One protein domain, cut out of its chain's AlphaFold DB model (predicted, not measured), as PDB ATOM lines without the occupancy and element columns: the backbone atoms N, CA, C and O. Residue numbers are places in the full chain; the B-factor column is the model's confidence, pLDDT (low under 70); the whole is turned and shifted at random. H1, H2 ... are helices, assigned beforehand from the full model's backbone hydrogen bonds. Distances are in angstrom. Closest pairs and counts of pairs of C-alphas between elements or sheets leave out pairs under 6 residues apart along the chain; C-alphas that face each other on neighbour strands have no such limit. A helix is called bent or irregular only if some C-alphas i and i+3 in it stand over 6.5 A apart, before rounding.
ATOM      1  N   LEU A   2     -10.464 -12.969  18.284       82.31
ATOM      2  CA  LEU A   2     -10.285 -13.294  19.714       82.31
ATOM      3  C   LEU A   2     -11.413 -14.115  20.367       82.31
ATOM      4  O   LEU A   2     -11.136 -15.011  21.156       82.31
ATOM      5  N   ARG A   3     -12.680 -13.883  19.994       86.62
ATOM      6  CA  ARG A   3     -13.806 -14.710  20.469       86.62
ATOM      7  C   ARG A   3     -13.655 -16.188  20.082       86.62
ATOM      8  O   ARG A   3     -13.892 -17.060  20.906       86.62
ATOM      9  N   LYS A   4     -13.221 -16.463  18.846       87.69
ATOM     10  CA  LYS A   4     -12.950 -17.829  18.367       87.69
ATOM     11  C   LYS A   4     -11.708 -18.415  19.044       87.69
ATOM     12  O   LYS A   4     -11.691 -19.601  19.343       87.69
ATOM     13  N   THR A   5     -10.703 -17.582  19.320       88.75
ATOM     14  CA  THR A   5      -9.513 -17.985  20.080       88.75
ATOM     15  C   THR A   5      -9.893 -18.445  21.482       88.75
ATOM     16  O   THR A   5      -9.528 -19.545  21.868       88.75
ATOM     17  N   LEU A   6     -10.685 -17.661  22.222       87.81
ATOM     18  CA  LEU A   6     -11.158 -18.058  23.550       87.81
ATOM     19  C   LEU A   6     -11.908 -19.397  23.507       87.81
ATOM     20  O   LEU A   6     -11.611 -20.281  24.308       87.81
ATOM     21  N   HIS A   7     -12.817 -19.559  22.545       90.06
ATOM     22  CA  HIS A   7     -13.547 -20.808  22.344       90.06
ATOM     23  C   HIS A   7     -12.610 -22.008  22.124       90.06
ATOM     24  O   HIS A   7     -12.752 -23.053  22.760       90.06
ATOM     25  N   PHE A   8     -11.609 -21.843  21.254       88.38
ATOM     26  CA  PHE A   8     -10.599 -22.862  20.972       88.38
ATOM     27  C   PHE A   8      -9.787 -23.224  22.222       88.38
ATOM     28  O   PHE A   8      -9.652 -24.400  22.551       88.38
ATOM     29  N   LEU A   9      -9.305 -22.221  22.960       85.12
ATOM     30  CA  LEU A   9      -8.543 -22.419  24.194       85.12
ATOM     31  C   LEU A   9      -9.354 -23.209  25.228       85.12
ATOM     32  O   LEU A   9      -8.888 -24.216  25.760       85.12
ATOM     33  N   LEU A  10     -10.598 -22.798  25.474       86.00
ATOM     34  CA  LEU A  10     -11.480 -23.460  26.432       86.00
ATOM     35  C   LEU A  10     -11.931 -24.854  25.986       86.00
ATOM     36  O   LEU A  10     -12.339 -25.639  26.833       86.00
ATOM     37  N   SER A  11     -11.896 -25.166  24.692       85.12
ATOM     38  CA  SER A  11     -12.256 -26.495  24.172       85.12
ATOM     39  C   SER A  11     -11.103 -27.498  24.212       85.12
ATOM     40  O   SER A  11     -11.326 -28.698  24.048       85.12
ATOM     41  N   ASN A  12      -9.872 -27.010  24.376       78.94
ATOM     42  CA  ASN A  12      -8.678 -27.847  24.432       78.94
ATOM     43  C   ASN A  12      -8.186 -28.050  25.867       78.94
ATOM     44  O   ASN A  12      -7.618 -29.090  26.185       78.94
ATOM     45  N   TRP A  13      -8.405 -27.070  26.744       74.44
ATOM     46  CA  TRP A  13      -7.809 -27.068  28.079       74.44
ATOM     47  C   TRP A  13      -8.794 -27.310  29.223       74.44
ATOM     48  O   TRP A  13      -8.350 -27.514  30.350       74.44
ATOM     49  N   ASP A  14     -10.104 -27.309  28.982       69.38
ATOM     50  CA  ASP A  14     -11.120 -27.465  30.031       69.38
ATOM     51  C   ASP A  14     -10.960 -28.732  30.871       69.38
ATOM     52  O   ASP A  14     -10.896 -28.636  32.093       69.38
ATOM     53  N   GLU A  15     -10.819 -29.895  30.242       71.69
ATOM     54  CA  GLU A  15     -10.591 -31.177  30.916       71.69
ATOM     55  C   GLU A  15      -9.327 -31.141  31.782       71.69
ATOM     56  O   GLU A  15      -9.320 -31.561  32.942       71.69
ATOM     57  N   THR A  16      -8.247 -30.568  31.247       69.88
ATOM     58  CA  THR A  16      -6.976 -30.406  31.962       69.88
ATOM     59  C   THR A  16      -7.133 -29.482  33.171       69.88
ATOM     60  O   THR A  16      -6.609 -29.774  34.249       69.88
ATOM     61  N   LEU A  17      -7.869 -28.380  33.024       70.12
ATOM     62  CA  LEU A  17      -8.129 -27.430  34.101       70.12
ATOM     63  C   LEU A  17      -9.057 -28.017  35.173       70.12
ATOM     64  O   LEU A  17      -8.795 -27.832  36.361       70.12
ATOM     65  N   ILE A  18     -10.089 -28.769  34.784       68.69
ATOM     66  CA  ILE A  18     -11.006 -29.455  35.707       68.69
ATOM     67  C   ILE A  18     -10.258 -30.521  36.513       68.69
ATOM     68  O   ILE A  18     -10.442 -30.604  37.725       68.69
ATOM     69  N   ARG A  19      -9.353 -31.286  35.894       65.94
ATOM     70  CA  ARG A  19      -8.498 -32.242  36.623       65.94
ATOM     71  C   ARG A  19      -7.551 -31.542  37.601       65.94
ATOM     72  O   ARG A  19      -7.341 -32.039  38.704       65.94
ATOM     73  N   LYS A  20      -7.015 -30.370  37.237       61.12
ATOM     74  CA  LYS A  20      -6.178 -29.537  38.123       61.12
ATOM     75  C   LYS A  20      -6.976 -28.881  39.269       61.12
ATOM     76  O   LYS A  20      -6.399 -28.624  40.324       61.12
ATOM     77  N   ARG A  21      -8.290 -28.658  39.092       57.75
ATOM     78  CA  ARG A  21      -9.230 -28.003  40.035       57.75
ATOM     79  C   ARG A  21      -9.275 -28.639  41.425       57.75
ATOM     80  O   ARG A  21      -9.582 -27.954  42.392       57.75
ATOM     81  N   PHE A  22      -8.978 -29.932  41.542       52.44
ATOM     82  CA  PHE A  22      -9.174 -30.677  42.791       52.44
ATOM     83  C   PHE A  22      -7.915 -30.828  43.658       52.44
ATOM     84  O   PHE A  22      -7.932 -31.578  44.627       52.44
ATOM     85  N   LEU A  23      -6.828 -30.112  43.345       51.66
ATOM     86  CA  LEU A  23      -5.542 -30.266  44.042       51.66
ATOM     87  C   LEU A  23      -5.129 -29.056  44.906       51.66
ATOM     88  O   LEU A  23      -4.048 -29.077  45.490       51.66
ATOM     89  N   GLY A  24      -5.952 -28.003  45.008       51.75
ATOM     90  CA  GLY A  24      -5.592 -26.757  45.703       51.75
ATOM     91  C   GLY A  24      -6.562 -26.325  46.808       51.75
ATOM     92  O   GLY A  24      -7.776 -26.436  46.662       51.75
ATOM     93  N   LYS A  25      -6.024 -25.768  47.907       55.78
ATOM     94  CA  LYS A  25      -6.804 -25.040  48.928       55.78
ATOM     95  C   LYS A  25      -7.442 -23.787  48.309       55.78
ATOM     96  O   LYS A  25      -6.775 -23.050  47.585       55.78
ATOM     97  N   ARG A  26      -8.709 -23.521  48.649       57.19
ATOM     98  CA  ARG A  26      -9.463 -22.327  48.223       57.19
ATOM     99  C   ARG A  26      -8.731 -21.051  48.652       57.19
ATOM    100  O   ARG A  26      -8.598 -20.795  49.846       57.19
ATOM    101  N   LEU A  27      -8.278 -20.244  47.692       61.53
ATOM    102  CA  LEU A  27      -7.738 -18.913  47.974       61.53
ATOM    103  C   LEU A  27      -8.896 -17.941  48.247       61.53
ATOM    104  O   LEU A  27      -9.896 -17.946  47.535       61.53
ATOM    105  N   VAL A  28      -8.762 -17.117  49.292       64.31
ATOM    106  CA  VAL A  28      -9.762 -16.095  49.674       64.31
ATOM    107  C   VAL A  28      -9.853 -14.982  48.623       64.31
ATOM    108  O   VAL A  28     -10.913 -14.396  48.434       64.31
ATOM    109  N   TYR A  29      -8.761 -14.741  47.895       71.75
ATOM    110  CA  TYR A  29      -8.661 -13.711  46.869       71.75
ATOM    111  C   TYR A  29      -8.175 -14.301  45.549       71.75
ATOM    112  O   TYR A  29      -7.284 -15.155  45.530       71.75
ATOM    113  N   ALA A  30      -8.738 -13.809  44.445       78.81
ATOM    114  CA  ALA A  30      -8.264 -14.154  43.114       78.81
ATOM    115  C   ALA A  30      -6.869 -13.558  42.879       78.81
ATOM    116  O   ALA A  30      -6.650 -12.369  43.109       78.81
ATOM    117  N   ARG A  31      -5.927 -14.370  42.391       83.62
ATOM    118  CA  ARG A  31      -4.637 -13.874  41.897       83.62
ATOM    119  C   ARG A  31      -4.816 -13.201  40.536       83.62
ATOM    120  O   ARG A  31      -5.541 -13.704  39.679       83.62
ATOM    121  N   TYR A  32      -4.129 -12.085  40.337       87.81
ATOM    122  CA  TYR A  32      -4.108 -11.324  39.086       87.81
ATOM    123  C   TYR A  32      -2.728 -11.424  38.431       87.81
ATOM    124  O   TYR A  32      -1.808 -11.991  39.021       87.81
ATOM    125  N   GLN A  33      -2.595 -10.899  37.212       86.06
ATOM    126  CA  GLN A  33      -1.302 -10.785  36.537       86.06
ATOM    127  C   GLN A  33      -0.296  -9.990  37.385       86.06
ATOM    128  O   GLN A  33      -0.679  -9.117  38.168       86.06
ATOM    129  N   GLU A  34       0.993 -10.295  37.221       86.00
ATOM    130  CA  GLU A  34       2.062  -9.550  37.888       86.00
ATOM    131  C   GLU A  34       2.110  -8.091  37.411       86.00
ATOM    132  O   GLU A  34       1.628  -7.733  36.332       86.00
ATOM    133  N   LYS A  35       2.676  -7.221  38.251       81.81
ATOM    134  CA  LYS A  35       2.844  -5.802  37.925       81.81
ATOM    135  C   LYS A  35       4.011  -5.619  36.953       81.81
ATOM    136  O   LYS A  35       4.937  -6.420  36.942       81.81
ATOM    137  N   ASN A  36       3.989  -4.518  36.200       82.69
ATOM    138  CA  ASN A  36       5.064  -4.106  35.283       82.69
ATOM    139  C   ASN A  36       5.325  -5.071  34.113       82.69
ATOM    140  O   ASN A  36       6.410  -5.076  33.537       82.69
ATOM    141  N   LEU A  37       4.326  -5.867  33.736       80.69
ATOM    142  CA  LEU A  37       4.350  -6.645  32.503       80.69
ATOM    143  C   LEU A  37       4.022  -5.739  31.304       80.69
ATOM    144  O   LEU A  37       3.116  -4.908  31.380       80.69
ATOM    145  N   ASN A  38       4.716  -5.936  30.180       83.62
ATOM    146  CA  ASN A  38       4.421  -5.253  28.917       83.62
ATOM    147  C   ASN A  38       3.195  -5.891  28.233       83.62
ATOM    148  O   ASN A  38       3.316  -6.622  27.252       83.62
ATOM    149  N   LEU A  39       2.012  -5.701  28.824       78.44
ATOM    150  CA  LEU A  39       0.764  -6.315  28.366       78.44
ATOM    151  C   LEU A  39       0.045  -5.438  27.343       78.44
ATOM    152  O   LEU A  39      -0.167  -4.245  27.558       78.44
ATOM    153  N   GLN A  40      -0.452  -6.064  26.278       83.62
ATOM    154  CA  GLN A  40      -1.348  -5.411  25.331       83.62
ATOM    155  C   GLN A  40      -2.807  -5.553  25.782       83.62
ATOM    156  O   GLN A  40      -3.299  -6.655  26.032       83.62
ATOM    157  N   LYS A  41      -3.537  -4.434  25.847       83.44
ATOM    158  CA  LYS A  41      -4.982  -4.456  26.107       83.44
ATOM    159  C   LYS A  41      -5.725  -4.970  24.875       83.44
ATOM    160  O   LYS A  41      -5.606  -4.403  23.793       83.44
ATOM    161  N   MET A  42      -6.554  -5.993  25.063       82.62
ATOM    162  CA  MET A  42      -7.408  -6.551  24.015       82.62
ATOM    163  C   MET A  42      -8.875  -6.449  24.427       82.62
ATOM    164  O   MET A  42      -9.260  -6.951  25.482       82.62
ATOM    165  N   ASN A  43      -9.704  -5.822  23.590       85.12
ATOM    166  CA  ASN A  43     -11.141  -5.698  23.829       85.12
ATOM    167  C   ASN A  43     -11.900  -6.580  22.834       85.12
ATOM    168  O   ASN A  43     -11.764  -6.420  21.623       85.12
ATOM    169  N   PHE A  44     -12.718  -7.501  23.333       90.56
ATOM    170  CA  PHE A  44     -13.659  -8.259  22.514       90.56
ATOM    171  C   PHE A  44     -14.838  -8.726  23.367       90.56
ATOM    172  O   PHE A  44     -14.729  -8.798  24.590       90.56
ATOM    173  N   ARG A  45     -15.954  -9.071  22.717       90.19
ATOM    174  CA  ARG A  45     -17.110  -9.697  23.368       90.19
ATOM    175  C   ARG A  45     -17.034 -11.222  23.188       90.19
ATOM    176  O   ARG A  45     -17.114 -11.682  22.043       90.19
ATOM    177  N   PRO A  46     -16.834 -12.003  24.265       91.62
ATOM    178  CA  PRO A  46     -16.890 -13.464  24.228       91.62
ATOM    179  C   PRO A  46     -18.262 -13.999  23.807       91.62
ATOM    180  O   PRO A  46     -19.247 -13.258  23.817       91.62
ATOM    181  N   PHE A  47     -18.333 -15.288  23.470       92.81
ATOM    182  CA  PHE A  47     -19.602 -16.013  23.532       92.81
ATOM    183  C   PHE A  47     -20.027 -16.151  24.998       92.81
ATOM    184  O   PHE A  47     -19.173 -16.166  25.890       92.81
ATOM    185  N   GLU A  48     -21.329 -16.206  25.257       92.81
ATOM    186  CA  GLU A  48     -21.853 -16.233  26.626       92.81
ATOM    187  C   GLU A  48     -21.428 -17.510  27.359       92.81
ATOM    188  O   GLU A  48     -20.964 -17.457  28.500       92.81
ATOM    189  N   GLU A  49     -21.479 -18.641  26.660       90.81
ATOM    190  CA  GLU A  49     -21.104 -19.957  27.164       90.81
ATOM    191  C   GLU A  49     -19.617 -19.991  27.537       90.81
ATOM    192  O   GLU A  49     -19.244 -20.421  28.632       90.81
ATOM    193  N   ASP A  50     -18.764 -19.458  26.658       89.94
ATOM    194  CA  ASP A  50     -17.322 -19.359  26.886       89.94
ATOM    195  C   ASP A  50     -17.003 -18.430  28.064       89.94
ATOM    196  O   ASP A  50     -16.112 -18.716  28.866       89.94
ATOM    197  N   TRP A  51     -17.733 -17.319  28.201       92.75
ATOM    198  CA  TRP A  51     -17.550 -16.387  29.312       92.75
ATOM    199  C   TRP A  51     -17.924 -17.010  30.656       92.75
ATOM    200  O   TRP A  51     -17.179 -16.876  31.633       92.75
ATOM    201  N   CYS A  52     -19.049 -17.728  30.694       90.50
ATOM    202  CA  CYS A  52     -19.495 -18.478  31.861       90.50
ATOM    203  C   CYS A  52     -18.454 -19.537  32.254       90.50
ATOM    204  O   CYS A  52     -17.970 -19.556  33.390       90.50
ATOM    205  N   LYS A  53     -18.015 -20.351  31.284       88.62
ATOM    206  CA  LYS A  53     -17.012 -21.405  31.475       88.62
ATOM    207  C   LYS A  53     -15.677 -20.853  31.975       88.62
ATOM    208  O   LYS A  53     -15.134 -21.359  32.959       88.62
ATOM    209  N   LEU A  54     -15.173 -19.781  31.361       90.06
ATOM    210  CA  LEU A  54     -13.962 -19.086  31.807       90.06
ATOM    211  C   LEU A  54     -14.105 -18.589  33.250       90.06
ATOM    212  O   LEU A  54     -13.168 -18.704  34.036       90.06
ATOM    213  N   GLY A  55     -15.277 -18.059  33.613       88.31
ATOM    214  CA  GLY A  55     -15.585 -17.624  34.972       88.31
ATOM    215  C   GLY A  55     -15.517 -18.754  35.996       88.31
ATOM    216  O   GLY A  55     -14.838 -18.603  37.010       88.31
ATOM    217  N   ILE A  56     -16.166 -19.887  35.718       84.25
ATOM    218  CA  ILE A  56     -16.165 -21.071  36.593       84.25
ATOM    219  C   ILE A  56     -14.741 -21.598  36.794       84.25
ATOM    220  O   ILE A  56     -14.342 -21.904  37.919       84.25
ATOM    221  N   LEU A  57     -13.961 -21.682  35.712       84.06
ATOM    222  CA  LEU A  57     -12.583 -22.169  35.754       84.06
ATOM    223  C   LEU A  57     -11.666 -21.211  36.517       84.06
ATOM    224  O   LEU A  57     -10.938 -21.645  37.406       84.06
ATOM    225  N   ALA A  58     -11.732 -19.912  36.223       85.75
ATOM    226  CA  ALA A  58     -10.936 -18.897  36.905       85.75
ATOM    227  C   ALA A  58     -11.237 -18.873  38.412       85.75
ATOM    228  O   ALA A  58     -10.318 -18.896  39.232       85.75
ATOM    229  N   TRP A  59     -12.523 -18.927  38.771       82.81
ATOM    230  CA  TRP A  59     -12.963 -19.005  40.161       82.81
ATOM    231  C   TRP A  59     -12.457 -20.275  40.854       82.81
ATOM    232  O   TRP A  59     -11.866 -20.188  41.928       82.81
ATOM    233  N   GLY A  60     -12.607 -21.441  40.218       76.88
ATOM    234  CA  GLY A  60     -12.130 -22.716  40.761       76.88
ATOM    235  C   GLY A  60     -10.609 -22.784  40.941       76.88
ATOM    236  O   GLY A  60     -10.132 -23.488  41.825       76.88
ATOM    237  N   LEU A  61      -9.850 -22.036  40.139       78.19
ATOM    238  CA  LEU A  61      -8.390 -21.930  40.231       78.19
ATOM    239  C   LEU A  61      -7.923 -20.805  41.172       78.19
ATOM    240  O   LEU A  61      -6.725 -20.686  41.427       78.19
ATOM    241  N   GLY A  62      -8.838 -19.972  41.678       81.94
ATOM    242  CA  GLY A  62      -8.497 -18.815  42.509       81.94
ATOM    243  C   GLY A  62      -7.702 -17.741  41.759       81.94
ATOM    244  O   GLY A  62      -6.822 -17.111  42.344       81.94
ATOM    245  N   ILE A  63      -7.980 -17.533  40.469       86.12
ATOM    246  CA  ILE A  63      -7.304 -16.540  39.618       86.12
ATOM    247  C   ILE A  63      -8.306 -15.664  38.857       86.12
ATOM    248  O   ILE A  63      -9.490 -15.979  38.767       86.12
ATOM    249  N   SER A  64      -7.848 -14.542  38.303       90.44
ATOM    250  CA  SER A  64      -8.675 -13.678  37.460       90.44
ATOM    251  C   SER A  64      -8.934 -14.313  36.085       90.44
ATOM    252  O   SER A  64      -8.119 -15.078  35.565       90.44
ATOM    253  N   ARG A  65     -10.064 -13.964  35.452       92.12
ATOM    254  CA  ARG A  65     -10.395 -14.423  34.086       92.12
ATOM    255  C   ARG A  65      -9.323 -14.019  33.069       92.12
ATOM    256  O   ARG A  65      -9.006 -14.797  32.177       92.12
ATOM    257  N   CYS A  66      -8.759 -12.818  33.217       91.00
ATOM    258  CA  CYS A  66      -7.715 -12.309  32.331       91.00
ATOM    259  C   CYS A  66      -6.402 -13.075  32.502       91.00
ATOM    260  O   CYS A  66      -5.796 -13.443  31.504       91.00
ATOM    261  N   LEU A  67      -5.999 -13.371  33.745       88.50
ATOM    262  CA  LEU A  67      -4.814 -14.185  34.004       88.50
ATOM    263  C   LEU A  67      -4.985 -15.596  33.428       88.50
ATOM    264  O   LEU A  67      -4.085 -16.089  32.757       88.50
ATOM    265  N   LEU A  68      -6.153 -16.219  33.619       89.00
ATOM    266  CA  LEU A  68      -6.442 -17.522  33.018       89.00
ATOM    267  C   LEU A  68      -6.340 -17.475  31.487       89.00
ATOM    268  O   LEU A  68      -5.738 -18.358  30.886       89.00
ATOM    269  N   PHE A  69      -6.897 -16.442  30.855       90.00
ATOM    270  CA  PHE A  69      -6.813 -16.278  29.406       90.00
ATOM    271  C   PHE A  69      -5.364 -16.123  28.914       90.00
ATOM    272  O   PHE A  69      -4.986 -16.793  27.956       90.00
ATOM    273  N   SER A  70      -4.547 -15.306  29.588       87.81
ATOM    274  CA  SER A  70      -3.122 -15.147  29.265       87.81
ATOM    275  C   SER A  70      -2.350 -16.464  29.378       87.81
ATOM    276  O   SER A  70      -1.608 -16.804  28.466       87.81
ATOM    277  N   LEU A  71      -2.579 -17.242  30.443       84.75
ATOM    278  CA  LEU A  71      -1.932 -18.548  30.629       84.75
ATOM    279  C   LEU A  71      -2.325 -19.551  29.540       84.75
ATOM    280  O   LEU A  71      -1.487 -20.296  29.045       84.75
ATOM    281  N   LEU A  72      -3.603 -19.576  29.155       84.50
ATOM    282  CA  LEU A  72      -4.087 -20.462  28.098       84.50
ATOM    283  C   LEU A  72      -3.475 -20.126  26.733       84.50
ATOM    284  O   LEU A  72      -3.159 -21.043  25.972       84.50
ATOM    285  N   LEU A  73      -3.314 -18.835  26.431       83.94
ATOM    286  CA  LEU A  73      -2.613 -18.380  25.230       83.94
ATOM    287  C   LEU A  73      -1.157 -18.844  25.244       83.94
ATOM    288  O   LEU A  73      -0.743 -19.540  24.323       83.94
ATOM    289  N   GLU A  74      -0.431 -18.546  26.321       82.19
ATOM    290  CA  GLU A  74       0.980 -18.905  26.480       82.19
ATOM    291  C   GLU A  74       1.212 -20.420  26.364       82.19
ATOM    292  O   GLU A  74       2.117 -20.863  25.659       82.19
ATOM    293  N   TRP A  75       0.376 -21.248  27.001       77.38
ATOM    294  CA  TRP A  75       0.487 -22.704  26.874       77.38
ATOM    295  C   TRP A  75       0.225 -23.189  25.455       77.38
ATOM    296  O   TRP A  75       0.882 -24.114  24.989       77.38
ATOM    297  N   THR A  76      -0.720 -22.570  24.757       77.38
ATOM    298  CA  THR A  76      -1.035 -22.952  23.380       77.38
ATOM    299  C   THR A  76       0.087 -22.561  22.419       77.38
ATOM    300  O   THR A  76       0.349 -23.305  21.478       77.38
ATOM    301  N   GLU A  77       0.768 -21.439  22.664       75.31
ATOM    302  CA  GLU A  77       1.945 -21.012  21.900       75.31
ATOM    303  C   GLU A  77       3.170 -21.900  22.173       75.31
ATOM    304  O   GLU A  77       3.861 -22.285  21.233       75.31
ATOM    305  N   ASN A  78       3.416 -22.271  23.434       71.56
ATOM    306  CA  ASN A  78       4.621 -23.006  23.838       71.56
ATOM    307  C   ASN A  78       4.521 -24.534  23.687       71.56
ATOM    308  O   ASN A  78       5.505 -25.184  23.340       71.56
ATOM    309  N   GLU A  79       3.363 -25.132  23.982       69.38
ATOM    310  CA  GLU A  79       3.177 -26.594  24.025       69.38
ATOM    311  C   GLU A  79       2.340 -27.126  22.847       69.38
ATOM    312  O   GLU A  79       2.230 -28.340  22.654       69.38
ATOM    313  N   GLY A  80       1.749 -26.229  22.051       64.06
ATOM    314  CA  GLY A  80       0.685 -26.570  21.111       64.06
ATOM    315  C   GLY A  80      -0.633 -26.890  21.827       64.06
ATOM    316  O   GLY A  80      -0.715 -26.977  23.053       64.06
ATOM    317  N   ALA A  81      -1.717 -27.059  21.067       60.50
ATOM    318  CA  ALA A  81      -2.971 -27.520  21.657       60.50
ATOM    319  C   ALA A  81      -2.782 -28.946  22.215       60.50
ATOM    320  O   ALA A  81      -2.255 -29.797  21.491       60.50
ATOM    321  N   PRO A  82      -3.223 -29.246  23.454       59.28
ATOM    322  CA  PRO A  82      -3.130 -30.590  24.005       59.28
ATOM    323  C   PRO A  82      -3.837 -31.544  23.047       59.28
ATOM    324  O   PRO A  82      -5.022 -31.374  22.744       59.28
ATOM    325  N   SER A  83      -3.102 -32.526  22.515       50.88
ATOM    326  CA  SER A  83      -3.715 -33.476  21.600       50.88
ATOM    327  C   SER A  83      -4.809 -34.212  22.371       50.88
ATOM    328  O   SER A  83      -4.581 -34.758  23.452       50.88
ATOM    329  N   LYS A  84      -6.021 -34.261  21.810       49.50
ATOM    330  CA  LYS A  84      -7.131 -35.079  22.331       49.50
ATOM    331  C   LYS A  84      -6.846 -36.584  22.210       49.50
ATOM    332  O   LYS A  84      -7.776 -37.389  22.171       49.50
ATOM    333  N   THR A  85      -5.578 -36.986  22.101       41.09
ATOM    334  CA  THR A  85      -5.177 -38.381  22.084       41.09
ATOM    335  C   THR A  85      -5.552 -38.949  23.438       41.09
ATOM    336  O   THR A  85      -4.931 -38.636  24.453       41.09
TER     337      THR A  85
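Overview. This is residues 2 to 85 of the 119 residues of the protein "PF07600 family protein" of Leptospira kirschneri serovar Bulgarica str. Nikolaevo (UniProt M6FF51). Three short helices cluster together with their axes crossed: H2 and H3 stand at right angles like an L, and the kinked H1 packs on both. A wide loop, residues 21 to 47, swings round the outside of this cluster from the end of H1, past H3, to the start of H2. Look through the 84 printed residues and you meet three named helices, in the order H1, H2, H3, and no named strand; the class is all helix. The whole is compact, with a radius of gyration of the C-alphas of 12.9 A, and its outline is rounded, with spans of 33 by 31 by 27 A.

Arrangement. Start with H1, residues 2 to 20, and look near residue 13 for a kink of 52 degrees. H1 is irregular there: C-alphas 12 and 15 are 7.5 A apart. Next find H2, residues 48 to 61, which touches H1; their closest C-alphas are those of His 7 and Asp 50, 6.1 A apart. The two run the same way at a steep tilt of 37 degrees, only just past shallow. Then go to H3, residues 65 to 79, which H1 touches with residues 6 to 13 alone. Their closest C-alphas, of Leu 9 and Leu 72, are 6.2 A apart, and the lines are about perpendicular at 87 degrees. H2 and H3 touch through residues 54 to 58 and 65 to 68 alone, with the C-alphas of Ala 58 and Arg 65 closest at 5.3 A; their lines are about perpendicular at 89 degrees. Along the backbone, each O i to N i+4 pair is within hydrogen-bond range in H2 and H3, against 12 of 15 in H1.

Along the chain. Find C-alpha 2 at (-10.285, -13.294, 19.714); from there H1 runs 24.9 A to C-alpha 20. Find C-alpha 48 at (-21.853, -16.233, 26.626), where H2 begins; it spans 20.0 A to C-alpha 61. H3 spans 20.8 A from C-alpha 65 to C-alpha 79 at (3.177, -26.594, 24.025).

Size, cuts and confidence. The two C-alphas farthest apart are those of Asn 36 and Thr 85, at 38.1 A. The printed part, residues 2 to 85, has no cut. The link from H1 to H2, 27 residues, is long, and the link from H2 to H3, 3 residues, is tight. Read the B-factor column for the model's confidence: the mean pLDDT of the printed part is 78.5, and it falls under 70 at residues 14 and 16, at 18 to 28 and at 79 to 85.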